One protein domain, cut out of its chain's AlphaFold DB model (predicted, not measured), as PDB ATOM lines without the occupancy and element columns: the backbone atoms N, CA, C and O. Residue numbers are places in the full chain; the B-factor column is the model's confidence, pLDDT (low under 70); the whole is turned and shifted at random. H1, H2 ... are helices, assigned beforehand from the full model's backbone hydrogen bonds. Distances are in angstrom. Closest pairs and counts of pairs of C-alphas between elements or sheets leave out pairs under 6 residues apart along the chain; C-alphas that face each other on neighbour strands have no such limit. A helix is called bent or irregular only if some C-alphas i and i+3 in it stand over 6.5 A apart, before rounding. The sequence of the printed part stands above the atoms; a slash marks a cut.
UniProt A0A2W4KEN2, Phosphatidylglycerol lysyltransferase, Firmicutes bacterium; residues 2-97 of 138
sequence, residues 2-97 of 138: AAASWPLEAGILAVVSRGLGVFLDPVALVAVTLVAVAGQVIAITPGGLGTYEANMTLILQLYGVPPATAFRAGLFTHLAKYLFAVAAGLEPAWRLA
ATOM      1  N   ALA A   2     240.259 -30.798 311.776       75.94
ATOM      2  CA  ALA A   2     239.435 -29.623 312.122       75.94
ATOM      3  C   ALA A   2     238.659 -28.986 310.950       75.94
ATOM      4  O   ALA A   2     237.537 -28.542 311.130       75.94
ATOM      5  N   ALA A   3     239.200 -28.967 309.728       79.44
ATOM      6  CA  ALA A   3     238.507 -28.346 308.591       79.44
ATOM      7  C   ALA A   3     237.139 -28.989 308.280       79.44
ATOM      8  O   ALA A   3     236.217 -28.293 307.871       79.44
ATOM      9  N   ALA A   4     236.995 -30.300 308.508       83.19
ATOM     10  CA  ALA A   4     235.752 -31.018 308.246       83.19
ATOM     11  C   ALA A   4     234.694 -30.812 309.343       83.19
ATOM     12  O   ALA A   4     233.508 -30.954 309.059       83.19
ATOM     13  N   SER A   5     235.082 -30.455 310.574       84.50
ATOM     14  CA  SER A   5     234.110 -30.253 311.657       84.50
ATOM     15  C   SER A   5     233.256 -29.007 311.437       84.50
ATOM     16  O   SER A   5     232.071 -29.032 311.742       84.50
ATOM     17  N   TRP A   6     233.807 -27.951 310.837       85.56
ATOM     18  CA  TRP A   6     233.085 -26.705 310.550       85.56
ATOM     19  C   TRP A   6     231.823 -26.888 309.686       85.56
ATOM     20  O   TRP A   6     230.744 -26.491 310.132       85.56
ATOM     21  N   PRO A   7     231.888 -27.502 308.485       88.56
ATOM     22  CA  PRO A   7     230.688 -27.744 307.687       88.56
ATOM     23  C   PRO A   7     229.735 -28.748 308.346       88.56
ATOM     24  O   PRO A   7     228.526 -28.633 308.173       88.56
ATOM     25  N   LEU A   8     230.248 -29.703 309.129       90.38
ATOM     26  CA  LEU A   8     229.421 -30.638 309.901       90.38
ATOM     27  C   LEU A   8     228.604 -29.917 310.979       90.38
ATOM     28  O   LEU A   8     227.410 -30.172 311.105       90.38
ATOM     29  N   GLU A   9     229.207 -28.978 311.709       93.19
ATOM     30  CA  GLU A   9     228.492 -28.171 312.700       93.19
ATOM     31  C   GLU A   9     227.407 -27.301 312.062       93.19
ATOM     32  O   GLU A   9     226.267 -27.300 312.531       93.19
ATOM     33  N   ALA A  10     227.724 -26.628 310.953       94.56
ATOM     34  CA  ALA A  10     226.733 -25.871 310.192       94.56
ATOM     35  C   ALA A  10     225.622 -26.782 309.629       94.56
ATOM     36  O   ALA A  10     224.458 -26.386 309.565       94.56
ATOM     37  N   GLY A  11     225.958 -28.026 309.272       96.25
ATOM     38  CA  GLY A  11     225.009 -29.044 308.829       96.25
ATOM     39  C   GLY A  11     223.990 -29.435 309.904       96.25
ATOM     40  O   GLY A  11     222.811 -29.594 309.590       96.25
ATOM     41  N   ILE A  12     224.399 -29.523 311.175       96.94
ATOM     42  CA  ILE A  12     223.471 -29.775 312.293       96.94
ATOM     43  C   ILE A  12     222.446 -28.641 312.382       96.94
ATOM     44  O   ILE A  12     221.242 -28.906 312.410       96.94
ATOM     45  N   LEU A  13     222.906 -27.385 312.346       97.62
ATOM     46  CA  LEU A  13     222.012 -26.227 312.333       97.62
ATOM     47  C   LEU A  13     221.082 -26.251 311.112       97.62
ATOM     48  O   LEU A  13     219.904 -25.924 311.235       97.62
ATOM     49  N   ALA A  14     221.568 -26.674 309.943       97.94
ATOM     50  CA  ALA A  14     220.755 -26.782 308.734       97.94
ATOM     51  C   ALA A  14     219.601 -27.786 308.895       97.94
ATOM     52  O   ALA A  14     218.470 -27.504 308.504       97.94
ATOM     53  N   VAL A  15     219.864 -28.950 309.493       97.81
ATOM     54  CA  VAL A  15     218.834 -29.965 309.757       97.81
ATOM     55  C   VAL A  15     217.835 -29.471 310.805       97.81
ATOM     56  O   VAL A  15     216.626 -29.561 310.590       97.81
ATOM     57  N   VAL A  16     218.323 -28.901 311.910       98.00
ATOM     58  CA  VAL A  16     217.478 -28.388 312.998       98.00
ATOM     59  C   VAL A  16     216.585 -27.243 312.520       98.00
ATOM     60  O   VAL A  16     215.380 -27.263 312.762       98.00
ATOM     61  N   SER A  17     217.149 -26.262 311.813       97.69
ATOM     62  CA  SER A  17     216.400 -25.107 311.296       97.69
ATOM     63  C   SER A  17     215.309 -25.537 310.318       97.69
ATOM     64  O   SER A  17     214.161 -25.122 310.482       97.69
ATOM     65  N   ARG A  18     215.607 -26.461 309.396       97.62
ATOM     66  CA  ARG A  18     214.600 -27.045 308.496       97.62
ATOM     67  C   ARG A  18     213.485 -27.760 309.255       97.62
ATOM     68  O   ARG A  18     212.319 -27.565 308.927       97.62
ATOM     69  N   GLY A  19     213.819 -28.533 310.291       97.75
ATOM     70  CA  GLY A  19     212.824 -29.179 311.156       97.75
ATOM     71  C   GLY A  19     211.922 -28.186 311.905       97.75
ATOM     72  O   GLY A  19     210.809 -28.534 312.291       97.75
ATOM     73  N   LEU A  20     212.373 -26.941 312.073       97.50
ATOM     74  CA  LEU A  20     211.617 -25.837 312.668       97.50
ATOM     75  C   LEU A  20     210.930 -24.932 311.626       97.50
ATOM     76  O   LEU A  20     210.351 -23.915 312.006       97.50
ATOM     77  N   GLY A  21     210.983 -25.277 310.335       97.19
ATOM     78  CA  GLY A  21     210.399 -24.484 309.248       97.19
ATOM     79  C   GLY A  21     211.199 -23.231 308.871       97.19
ATOM     80  O   GLY A  21     210.665 -22.345 308.209       97.19
ATOM     81  N   VAL A  22     212.464 -23.139 309.288       97.31
ATOM     82  CA  VAL A  22     213.368 -22.026 308.982       97.31
ATOM     83  C   VAL A  22     214.340 -22.451 307.884       97.31
ATOM     84  O   VAL A  22     215.061 -23.437 308.023       97.31
ATOM     85  N   PHE A  23     214.388 -21.684 306.797       96.50
ATOM     86  CA  PHE A  23     215.272 -21.942 305.663       96.50
ATOM     87  C   PHE A  23     216.334 -20.852 305.591       96.50
ATOM     88  O   PHE A  23     216.049 -19.719 305.217       96.50
ATOM     89  N   LEU A  24     217.555 -21.209 305.977       96.38
ATOM     90  CA  LEU A  24     218.722 -20.334 305.911       96.38
ATOM     91  C   LEU A  24     219.570 -20.715 304.703       96.38
ATOM     92  O   LEU A  24     219.695 -21.899 304.369       96.38
ATOM     93  N   ASP A  25     220.166 -19.718 304.060       95.88
ATOM     94  CA  ASP A  25     221.160 -19.964 303.027       95.88
ATOM     95  C   ASP A  25     222.480 -20.486 303.650       95.88
ATOM     96  O   ASP A  25     222.711 -20.346 304.858       95.88
ATOM     97  N   PRO A  26     223.368 -21.105 302.852       94.12
ATOM     98  CA  PRO A  26     224.615 -21.675 303.363       94.12
ATOM     99  C   PRO A  26     225.530 -20.673 304.079       94.12
ATOM    100  O   PRO A  26     226.204 -21.051 305.038       94.12
ATOM    101  N   VAL A  27     225.561 -19.409 303.647       94.25
ATOM    102  CA  VAL A  27     226.401 -18.372 304.260       94.25
ATOM    103  C   VAL A  27     225.851 -18.010 305.634       94.25
ATOM    104  O   VAL A  27     226.621 -17.961 306.593       94.25
ATOM    105  N   ALA A  28     224.532 -17.844 305.760       95.62
ATOM    106  CA  ALA A  28     223.887 -17.619 307.051       95.62
ATOM    107  C   ALA A  28     224.141 -18.777 308.029       95.62
ATOM    108  O   ALA A  28     224.503 -18.539 309.178       95.62
ATOM    109  N   LEU A  29     224.034 -20.033 307.579       96.69
ATOM    110  CA  LEU A  29     224.306 -21.207 308.422       96.69
ATOM    111  C   LEU A  29     225.730 -21.201 308.995       96.69
ATOM    112  O   LEU A  29     225.923 -21.443 310.190       96.69
ATOM    113  N   VAL A  30     226.724 -20.898 308.160       95.00
ATOM    114  CA  VAL A  30     228.126 -20.808 308.589       95.00
ATOM    115  C   VAL A  30     228.332 -19.619 309.528       95.00
ATOM    116  O   VAL A  30     228.919 -19.793 310.594       95.00
ATOM    117  N   ALA A  31     227.815 -18.437 309.187       94.75
ATOM    118  CA  ALA A  31     227.947 -17.229 310.002       94.75
ATOM    119  C   ALA A  31     227.335 -17.402 311.400       94.75
ATOM    120  O   ALA A  31     227.976 -17.102 312.407       94.75
ATOM    121  N   VAL A  32     226.121 -17.952 311.472       96.94
ATOM    122  CA  VAL A  32     225.428 -18.244 312.733       96.94
ATOM    123  C   VAL A  32     226.239 -19.222 313.587       96.94
ATOM    124  O   VAL A  32     226.427 -18.998 314.784       96.94
ATOM    125  N   THR A  33     226.759 -20.286 312.968       95.56
ATOM    126  CA  THR A  33     227.581 -21.293 313.654       95.56
ATOM    127  C   THR A  33     228.876 -20.679 314.192       95.56
ATOM    128  O   THR A  33     229.231 -20.923 315.344       95.56
ATOM    129  N   LEU A  34     229.547 -19.830 313.406       93.81
ATOM    130  CA  LEU A  34     230.768 -19.128 313.812       93.81
ATOM    131  C   LEU A  34     230.537 -18.236 315.032       93.81
ATOM    132  O   LEU A  34     231.302 -18.311 315.989       93.81
ATOM    133  N   VAL A  35     229.477 -17.422 315.023       94.56
ATOM    134  CA  VAL A  35     229.150 -16.531 316.147       94.56
ATOM    135  C   VAL A  35     228.823 -17.334 317.407       94.56
ATOM    136  O   VAL A  35     229.311 -17.012 318.490       94.56
ATOM    137  N   ALA A  36     228.050 -18.413 317.275       93.75
ATOM    138  CA  ALA A  36     227.707 -19.271 318.404       93.75
ATOM    139  C   ALA A  36     228.948 -19.930 319.035       93.75
ATOM    140  O   ALA A  36     229.082 -19.947 320.260       93.75
ATOM    141  N   VAL A  37     229.879 -20.426 318.210       91.56
ATOM    142  CA  VAL A  37     231.139 -21.037 318.669       91.56
ATOM    143  C   VAL A  37     232.095 -19.995 319.250       91.56
ATOM    144  O   VAL A  37     232.661 -20.232 320.312       91.56
ATOM    145  N   ALA A  38     232.240 -18.821 318.626       91.25
ATOM    146  CA  ALA A  38     233.055 -17.725 319.162       91.25
ATOM    147  C   ALA A  38     232.577 -17.292 320.558       91.25
ATOM    148  O   ALA A  38     233.380 -17.005 321.444       91.25
ATOM    149  N   GLY A  39     231.264 -17.350 320.777       87.25
ATOM    150  CA  GLY A  39     230.631 -17.179 322.075       87.25
ATOM    151  C   GLY A  39     231.187 -18.047 323.202       87.25
ATOM    152  O   GLY A  39     231.178 -17.637 324.358       87.25
ATOM    153  N   GLN A  40     231.698 -19.237 322.888       87.50
ATOM    154  CA  GLN A  40     232.208 -20.164 323.896       87.50
ATOM    155  C   GLN A  40     233.519 -19.690 324.539       87.50
ATOM    156  O   GLN A  40     233.851 -20.153 325.624       87.50
ATOM    157  N   VAL A  41     234.229 -18.726 323.938       87.19
ATOM    158  CA  VAL A  41     235.457 -18.143 324.514       87.19
ATOM    159  C   VAL A  41     235.189 -17.455 325.858       87.19
ATOM    160  O   VAL A  41     236.070 -17.406 326.711       87.19
ATOM    161  N   ILE A  42     233.970 -16.956 326.065       86.81
ATOM    162  CA  ILE A  42     233.550 -16.274 327.300       86.81
ATOM    163  C   ILE A  42     232.612 -17.130 328.165       86.81
ATOM    164  O   ILE A  42     232.014 -16.625 329.115       86.81
ATOM    165  N   ALA A  43     232.434 -18.411 327.833       87.25
ATOM    166  CA  ALA A  43     231.543 -19.291 328.576       87.25
ATOM    167  C   ALA A  43     232.125 -19.673 329.946       87.25
ATOM    168  O   ALA A  43     233.270 -20.103 330.055       87.25
ATOM    169  N   ILE A  44     231.294 -19.572 330.986       88.06
ATOM    170  CA  ILE A  44     231.636 -19.980 332.362       88.06
ATOM    171  C   ILE A  44     231.053 -21.365 332.678       88.06
ATOM    172  O   ILE A  44     231.601 -22.124 333.477       88.06
ATOM    173  N   THR A  45     229.927 -21.709 332.054       89.50
ATOM    174  CA  THR A  45     229.236 -22.981 332.259       89.50
ATOM    175  C   THR A  45     229.923 -24.110 331.488       89.50
ATOM    176  O   THR A  45     230.420 -23.893 330.376       89.50
ATOM    177  N   PRO A  46     229.927 -25.345 332.030       82.06
ATOM    178  CA  PRO A  46     230.422 -26.502 331.304       82.06
ATOM    179  C   PRO A  46     229.735 -26.613 329.949       82.06
ATOM    180  O   PRO A  46     228.508 -26.595 329.843       82.06
ATOM    181  N   GLY A  47     230.555 -26.693 328.910       81.31
ATOM    182  CA  GLY A  47     230.077 -26.830 327.551       81.31
ATOM    183  C   GLY A  47     229.387 -25.618 326.941       81.31
ATOM    184  O   GLY A  47     228.764 -25.751 325.898       81.31
ATOM    185  N   GLY A  48     229.476 -24.436 327.554       85.94
ATOM    186  CA  GLY A  48     228.888 -23.224 326.985       85.94
ATOM    187  C   GLY A  48     227.365 -23.169 327.045       85.94
ATOM    188  O   GLY A  48     226.770 -22.395 326.296       85.94
ATOM    189  N   LEU A  49     226.740 -23.961 327.925       88.06
ATOM    190  CA  LEU A  49     225.301 -23.913 328.183       88.06
ATOM    191  C   LEU A  49     224.851 -22.493 328.545       88.06
ATOM    192  O   LEU A  49     225.410 -21.847 329.431       88.06
ATOM    193  N   GLY A  50     223.821 -22.006 327.872       89.94
ATOM    194  CA  GLY A  50     223.326 -20.640 327.978       89.94
ATOM    195  C   GLY A  50     224.033 -19.689 327.013       89.94
ATOM    196  O   GLY A  50     223.362 -18.983 326.266       89.94
ATOM    197  N   THR A  51     225.370 -19.669 326.984       93.69
ATOM    198  CA  THR A  51     226.136 -18.749 326.124       93.69
ATOM    199  C   THR A  51     226.032 -19.116 324.643       93.69
ATOM    200  O   THR A  51     225.864 -18.234 323.801       93.69
ATOM    201  N   TYR A  52     226.101 -20.405 324.306       93.81
ATOM    202  CA  TYR A  52     225.969 -20.867 322.925       93.81
ATOM    203  C   TYR A  52     224.567 -20.579 322.380       93.81
ATOM    204  O   TYR A  52     224.416 -19.997 321.306       93.81
ATOM    205  N   GLU A  53     223.537 -20.933 323.150       95.75
ATOM    206  CA  GLU A  53     222.140 -20.721 322.792       95.75
ATOM    207  C   GLU A  53     221.830 -19.232 322.678       95.75
ATOM    208  O   GLU A  53     221.194 -18.833 321.706       95.75
ATOM    209  N   ALA A  54     222.313 -18.399 323.605       95.50
ATOM    210  CA  ALA A  54     222.117 -16.954 323.549       95.50
ATOM    211  C   ALA A  54     222.743 -16.344 322.289       95.50
ATOM    212  O   ALA A  54     222.078 -15.593 321.577       95.50
ATOM    213  N   ASN A  55     223.985 -16.709 321.964       96.31
ATOM    214  CA  ASN A  55     224.673 -16.166 320.794       96.31
ATOM    215  C   ASN A  55     224.050 -16.638 319.482       96.31
ATOM    216  O   ASN A  55     223.837 -15.820 318.589       96.31
ATOM    217  N   MET A  56     223.678 -17.920 319.382       97.50
ATOM    218  CA  MET A  56     222.943 -18.430 318.224       97.50
ATOM    219  C   MET A  56     221.572 -17.750 318.085       97.50
ATOM    220  O   MET A  56     221.176 -17.372 316.985       97.50
ATOM    221  N   THR A  57     220.868 -17.532 319.199       98.19
ATOM    222  CA  THR A  57     219.574 -16.832 319.216       98.19
ATOM    223  C   THR A  57     219.715 -15.388 318.747       98.19
ATOM    224  O   THR A  57     218.890 -14.909 317.971       98.19
ATOM    225  N   LEU A  58     220.758 -14.685 319.194       97.38
ATOM    226  CA  LEU A  58     221.027 -13.303 318.808       97.38
ATOM    227  C   LEU A  58     221.264 -13.186 317.299       97.38
ATOM    228  O   LEU A  58     220.592 -12.407 316.629       97.38
ATOM    229  N   ILE A  59     222.179 -13.987 316.752       97.88
ATOM    230  CA  ILE A  59     222.535 -13.897 315.333       97.88
ATOM    231  C   ILE A  59     221.394 -14.376 314.421       97.88
ATOM    232  O   ILE A  59     221.145 -13.755 313.395       97.88
ATOM    233  N   LEU A  60     220.628 -15.405 314.805       98.12
ATOM    234  CA  LEU A  60     219.450 -15.848 314.044       98.12
ATOM    235  C   LEU A  60     218.345 -14.784 313.995       98.12
ATOM    236  O   LEU A  60     217.678 -14.649 312.971       98.12
ATOM    237  N   GLN A  61     218.171 -13.999 315.061       98.12
ATOM    238  CA  GLN A  61     217.242 -12.866 315.044       98.12
ATOM    239  C   GLN A  61     217.677 -11.777 314.058       98.12
ATOM    240  O   GLN A  61     216.819 -11.172 313.419       98.12
ATOM    241  N   LEU A  62     218.986 -11.565 313.867       97.56
ATOM    242  CA  LEU A  62     219.489 -10.653 312.830       97.56
ATOM    243  C   LEU A  62     219.173 -11.151 311.409       97.56
ATOM    244  O   LEU A  62     219.040 -10.342 310.497       97.56
ATOM    245  N   TYR A  63     218.973 -12.461 311.237       97.00
ATOM    246  CA  TYR A  63     218.444 -13.073 310.011       97.00
ATOM    247  C   TYR A  63     216.903 -13.145 309.972       97.00
ATOM    248  O   TYR A  63     216.336 -13.814 309.111       97.00
ATOM    249  N   GLY A  64     216.206 -12.465 310.888       97.19
ATOM    250  CA  GLY A  64     214.744 -12.372 310.907       97.19
ATOM    251  C   GLY A  64     214.022 -13.576 311.519       97.19
ATOM    252  O   GLY A  64     212.799 -13.671 311.421       97.19
ATOM    253  N   VAL A  65     214.739 -14.503 312.162       98.12
ATOM    254  CA  VAL A  65     214.113 -15.657 312.822       98.12
ATOM    255  C   VAL A  65     213.444 -15.213 314.132       98.12
ATOM    256  O   VAL A  65     214.100 -14.573 314.956       98.12
ATOM    257  N   PRO A  66     212.170 -15.579 314.386       98.00
ATOM    258  CA  PRO A  66     211.485 -15.218 315.625       98.00
ATOM    259  C   PRO A  66     212.241 -15.699 316.878       98.00
ATOM    260  O   PRO A  66     212.737 -16.830 316.869       98.00
ATOM    261  N   PRO A  67     212.268 -14.928 317.985       97.62
ATOM    262  CA  PRO A  67     213.124 -15.215 319.144       97.62
ATOM    263  C   PRO A  67     212.928 -16.619 319.732       97.62
ATOM    264  O   PRO A  67     213.893 -17.335 319.987       97.62
ATOM    265  N   ALA A  68     211.673 -17.053 319.889       97.75
ATOM    266  CA  ALA A  68     211.355 -18.379 320.417       97.75
ATOM    267  C   ALA A  68     211.851 -19.510 319.497       97.75
ATOM    268  O   ALA A  68     212.357 -20.528 319.969       97.75
ATOM    269  N   THR A  69     211.736 -19.334 318.178       98.25
ATOM    270  CA  THR A  69     212.224 -20.302 317.187       98.25
ATOM    271  C   THR A  69     213.749 -20.307 317.125       98.25
ATOM    272  O   THR A  69     214.348 -21.378 317.077       98.25
ATOM    273  N   ALA A  70     214.378 -19.134 317.195       98.12
ATOM    274  CA  ALA A  70     215.826 -18.976 317.229       98.12
ATOM    275  C   ALA A  70     216.443 -19.656 318.465       98.12
ATOM    276  O   ALA A  70     217.400 -20.417 318.332       98.12
ATOM    277  N   PHE A  71     215.834 -19.480 319.642       98.19
ATOM    278  CA  PHE A  71     216.252 -20.176 320.861       98.19
ATOM    279  C   PHE A  71     216.110 -21.693 320.747       98.19
ATOM    280  O   PHE A  71     217.044 -22.422 321.072       98.19
ATOM    281  N   ARG A  72     214.979 -22.188 320.226       98.38
ATOM    282  CA  ARG A  72     214.785 -23.627 319.979       98.38
ATOM    283  C   ARG A  72     215.835 -24.181 319.018       98.38
ATOM    284  O   ARG A  72     216.356 -25.265 319.262       98.38
ATOM    285  N   ALA A  73     216.161 -23.444 317.956       98.19
ATOM    286  CA  ALA A  73     217.202 -23.835 317.013       98.19
ATOM    287  C   ALA A  73     218.571 -23.929 317.701       98.19
ATOM    288  O   ALA A  73     219.258 -24.939 317.542       98.19
ATOM    289  N   GLY A  74     218.927 -22.932 318.519       97.31
ATOM    290  CA  GLY A  74     220.139 -22.942 319.339       97.31
ATOM    291  C   GLY A  74     220.202 -24.138 320.283       97.31
ATOM    292  O   GLY A  74     221.161 -24.905 320.240       97.31
ATOM    293  N   LEU A  75     219.145 -24.345 321.069       97.50
ATOM    294  CA  LEU A  75     219.051 -25.422 322.050       97.50
ATOM    295  C   LEU A  75     219.171 -26.808 321.405       97.50
ATOM    296  O   LEU A  75     219.962 -27.629 321.862       97.50
ATOM    297  N   PHE A  76     218.420 -27.085 320.334       98.06
ATOM    298  CA  PHE A  76     218.465 -28.395 319.677       98.06
ATOM    299  C   PHE A  76     219.782 -28.640 318.942       98.06
ATOM    300  O   PHE A  76     220.294 -29.758 318.985       98.06
ATOM    301  N   THR A  77     220.358 -27.609 318.318       97.00
ATOM    302  CA  THR A  77     221.688 -27.708 317.699       97.00
ATOM    303  C   THR A  77     222.737 -28.041 318.754       97.00
ATOM    304  O   THR A  77     223.551 -28.945 318.561       97.00
ATOM    305  N   HIS A  78     222.689 -27.366 319.904       95.69
ATOM    306  CA  HIS A  78     223.639 -27.593 320.982       95.69
ATOM    307  C   HIS A  78     223.480 -28.979 321.610       95.69
ATOM    308  O   HIS A  78     224.453 -29.726 321.739       95.69
ATOM    309  N   LEU A  79     222.240 -29.363 321.916       95.25
ATOM    310  CA  LEU A  79     221.910 -30.666 322.476       95.25
ATOM    311  C   LEU A  79     222.357 -31.806 321.553       95.25
ATOM    312  O   LEU A  79     222.941 -32.773 322.031       95.25
ATOM    313  N   ALA A  80     222.143 -31.687 320.240       95.12
ATOM    314  CA  ALA A  80     222.565 -32.699 319.275       95.12
ATOM    315  C   ALA A  80     224.085 -32.936 319.314       95.12
ATOM    316  O   ALA A  80     224.529 -34.085 319.349       95.12
ATOM    317  N   LYS A  81     224.883 -31.859 319.379       92.25
ATOM    318  CA  LYS A  81     226.350 -31.942 319.491       92.25
ATOM    319  C   LYS A  81     226.772 -32.654 320.778       92.25
ATOM    320  O   LYS A  81     227.634 -33.532 320.744       92.25
ATOM    321  N   TYR A  82     226.138 -32.309 321.900       91.50
ATOM    322  CA  TYR A  82     226.455 -32.890 323.205       91.50
ATOM    323  C   TYR A  82     226.053 -34.355 323.321       91.50
ATOM    324  O   TYR A  82     226.855 -35.170 323.770       91.50
ATOM    325  N   LEU A  83     224.846 -34.713 322.882       93.31
ATOM    326  CA  LEU A  83     224.387 -36.100 322.898       93.31
ATOM    327  C   LEU A  83     225.284 -36.989 322.040       93.31
ATOM    328  O   LEU A  83     225.657 -38.073 322.482       93.31
ATOM    329  N   PHE A  84     225.683 -36.515 320.855       91.69
ATOM    330  CA  PHE A  84     226.632 -37.235 320.015       91.69
ATOM    331  C   PHE A  84     227.981 -37.433 320.720       91.69
ATOM    332  O   PHE A  84     228.474 -38.557 320.780       91.69
ATOM    333  N   ALA A  85     228.558 -36.372 321.295       91.06
ATOM    334  CA  ALA A  85     229.850 -36.450 321.974       91.06
ATOM    335  C   ALA A  85     229.817 -37.384 323.197       91.06
ATOM    336  O   ALA A  85     230.718 -38.204 323.372       91.06
ATOM    337  N   VAL A  86     228.761 -37.303 324.014       91.69
ATOM    338  CA  VAL A  86     228.563 -38.188 325.171       91.69
ATOM    339  C   VAL A  86     228.402 -39.633 324.714       91.69
ATOM    340  O   VAL A  86     229.080 -40.506 325.244       91.69
ATOM    341  N   ALA A  87     227.562 -39.895 323.709       93.69
ATOM    342  CA  ALA A  87     227.355 -41.243 323.188       93.69
ATOM    343  C   ALA A  87     228.647 -41.841 322.608       93.69
ATOM    344  O   ALA A  87     228.976 -42.989 322.899       93.69
ATOM    345  N   ALA A  88     229.406 -41.055 321.841       92.69
ATOM    346  CA  ALA A  88     230.672 -41.483 321.253       92.69
ATOM    347  C   ALA A  88     231.755 -41.754 322.314       92.69
ATOM    348  O   ALA A  88     232.559 -42.671 322.156       92.69
ATOM    349  N   GLY A  89     231.778 -40.975 323.399       91.50
ATOM    350  CA  GLY A  89     232.742 -41.128 324.490       91.50
ATOM    351  C   GLY A  89     232.360 -42.171 325.544       91.50
ATOM    352  O   GLY A  89     233.229 -42.610 326.296       91.50
ATOM    353  N   LEU A  90     231.089 -42.577 325.615       92.50
ATOM    354  CA  LEU A  90     230.567 -43.405 326.703       92.50
ATOM    355  C   LEU A  90     231.261 -44.767 326.794       92.50
ATOM    356  O   LEU A  90     231.702 -45.162 327.868       92.50
ATOM    357  N   GLU A  91     231.372 -45.477 325.675       89.06
ATOM    358  CA  GLU A  91     231.969 -46.813 325.627       89.06
ATOM    359  C   GLU A  91     233.463 -46.826 326.011       89.06
ATOM    360  O   GLU A  91     233.828 -47.567 326.932       89.06
ATOM    361  N   PRO A  92     234.328 -45.977 325.424       90.69
ATOM    362  CA  PRO A  92     235.732 -45.936 325.815       90.69
ATOM    363  C   PRO A  92     235.921 -45.444 327.255       90.69
ATOM    364  O   PRO A  92     236.740 -46.007 327.983       90.69
ATOM    365  N   ALA A  93     235.133 -44.463 327.713       87.94
ATOM    366  CA  ALA A  93     235.157 -44.032 329.112       87.94
ATOM    367  C   ALA A  93     234.786 -45.182 330.064       87.94
ATOM    368  O   ALA A  93     235.436 -45.386 331.090       87.94
ATOM    369  N   TRP A  94     233.787 -45.983 329.691       85.31
ATOM    370  CA  TRP A  94     233.337 -47.142 330.453       85.31
ATOM    371  C   TRP A  94     234.394 -48.255 330.529       85.31
ATOM    372  O   TRP A  94     234.587 -48.860 331.587       85.31
ATOM    373  N   ARG A  95     235.139 -48.492 329.441       86.88
ATOM    374  CA  ARG A  95     236.282 -49.424 329.430       86.88
ATOM    375  C   ARG A  95     237.411 -48.953 330.341       86.88
ATOM    376  O   ARG A  95     237.922 -49.743 331.132       86.88
ATOM    377  N   LEU A  96     237.770 -47.671 330.266       85.62
ATOM    378  CA  LEU A  96     238.829 -47.080 331.092       85.62
ATOM    379  C   LEU A  96     238.463 -47.055 332.583       85.62
ATOM    380  O   LEU A  96     239.333 -47.220 333.435       85.62
ATOM    381  N   ALA A  97     237.177 -46.933 332.914       82.38
ATOM    382  CA  ALA A  97     236.691 -47.029 334.289       82.38
ATOM    383  C   ALA A  97     236.786 -48.452 334.886       82.38
ATOM    384  O   ALA A  97     236.596 -48.616 336.094       82.38
TER     385      ALA A  97
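AT A GLANCE: This is residues 2 to 97 of the 138 residues of the protein "Phosphatidylglycerol lysyltransferase" of Firmicutes bacterium (UniProt A0A2W4KEN2). One long helix, H4, runs out of a compact body as an arm: its first part packs on H1 and H3 within the body, which H2 completes, while residues 83 to 97 stick out and make the length. In the body H2, H3 and the first part of H4 fold back and forth as two helical hairpins, and H1 crosses H2 and H4. The printed part has 96 residues with four named helices, H1 to H4 in chain order, and no named strand; the class is all helix. The whole is compact, with a radius of gyration of the C-alphas of 13.9 A, yet elongated, spanning 47 by 26 by 25 A.

IN THESE COORDINATES: Find C-alpha 67 at (213.124, -15.215, 319.144); from there H4, residues 67 to 96, runs 42.6 A to C-alpha 96 at (238.829, -47.080, 331.092). It is irregular, C-alphas 88 and 91 being 7.0 A apart, with a kink of 36 degrees near residue 90. H3 is residues 51 to 62, 16.9 A; H2 is residues 26 to 42, 26.1 A. H1, residues 2 to 19, runs 26.6 A from C-alpha 2 at (239.435, -29.623, 312.122).

HOW THE PARTS SIT: Look at Glu 53 and Gly 74, the closest C-alphas of H3 and H4, 4.6 A apart: this hairpin has a shallow tilt of 33 degrees, only just short of steep. H2 and H3 form a hairpin at 36 degrees, only just steep, closest at the C-alphas of Ala 36 and Met 56, 4.8 A. H1 touches H4 at a steep tilt of 51 degrees, closest at the C-alphas of Leu 13 and Thr 77, 5.6 A. H1 touches H2 at 69 degrees, steep but only just short of about perpendicular, closest at the C-alphas of Ala 10 and Val 30, 5.5 A. H2 and H4 are near each other; H1 and H3 are apart. In H3 every O i to N i+4 pair is within hydrogen-bond range; H1 has 12 of 14, H2 10 of 13, H4 24 of 26.

THE WHOLE: The C-alphas of Gly 64 and Ala 97 are the two farthest apart, 47.2 A. The printed part has no cut, no link is long, and no printed residue is under 70 in pLDDT.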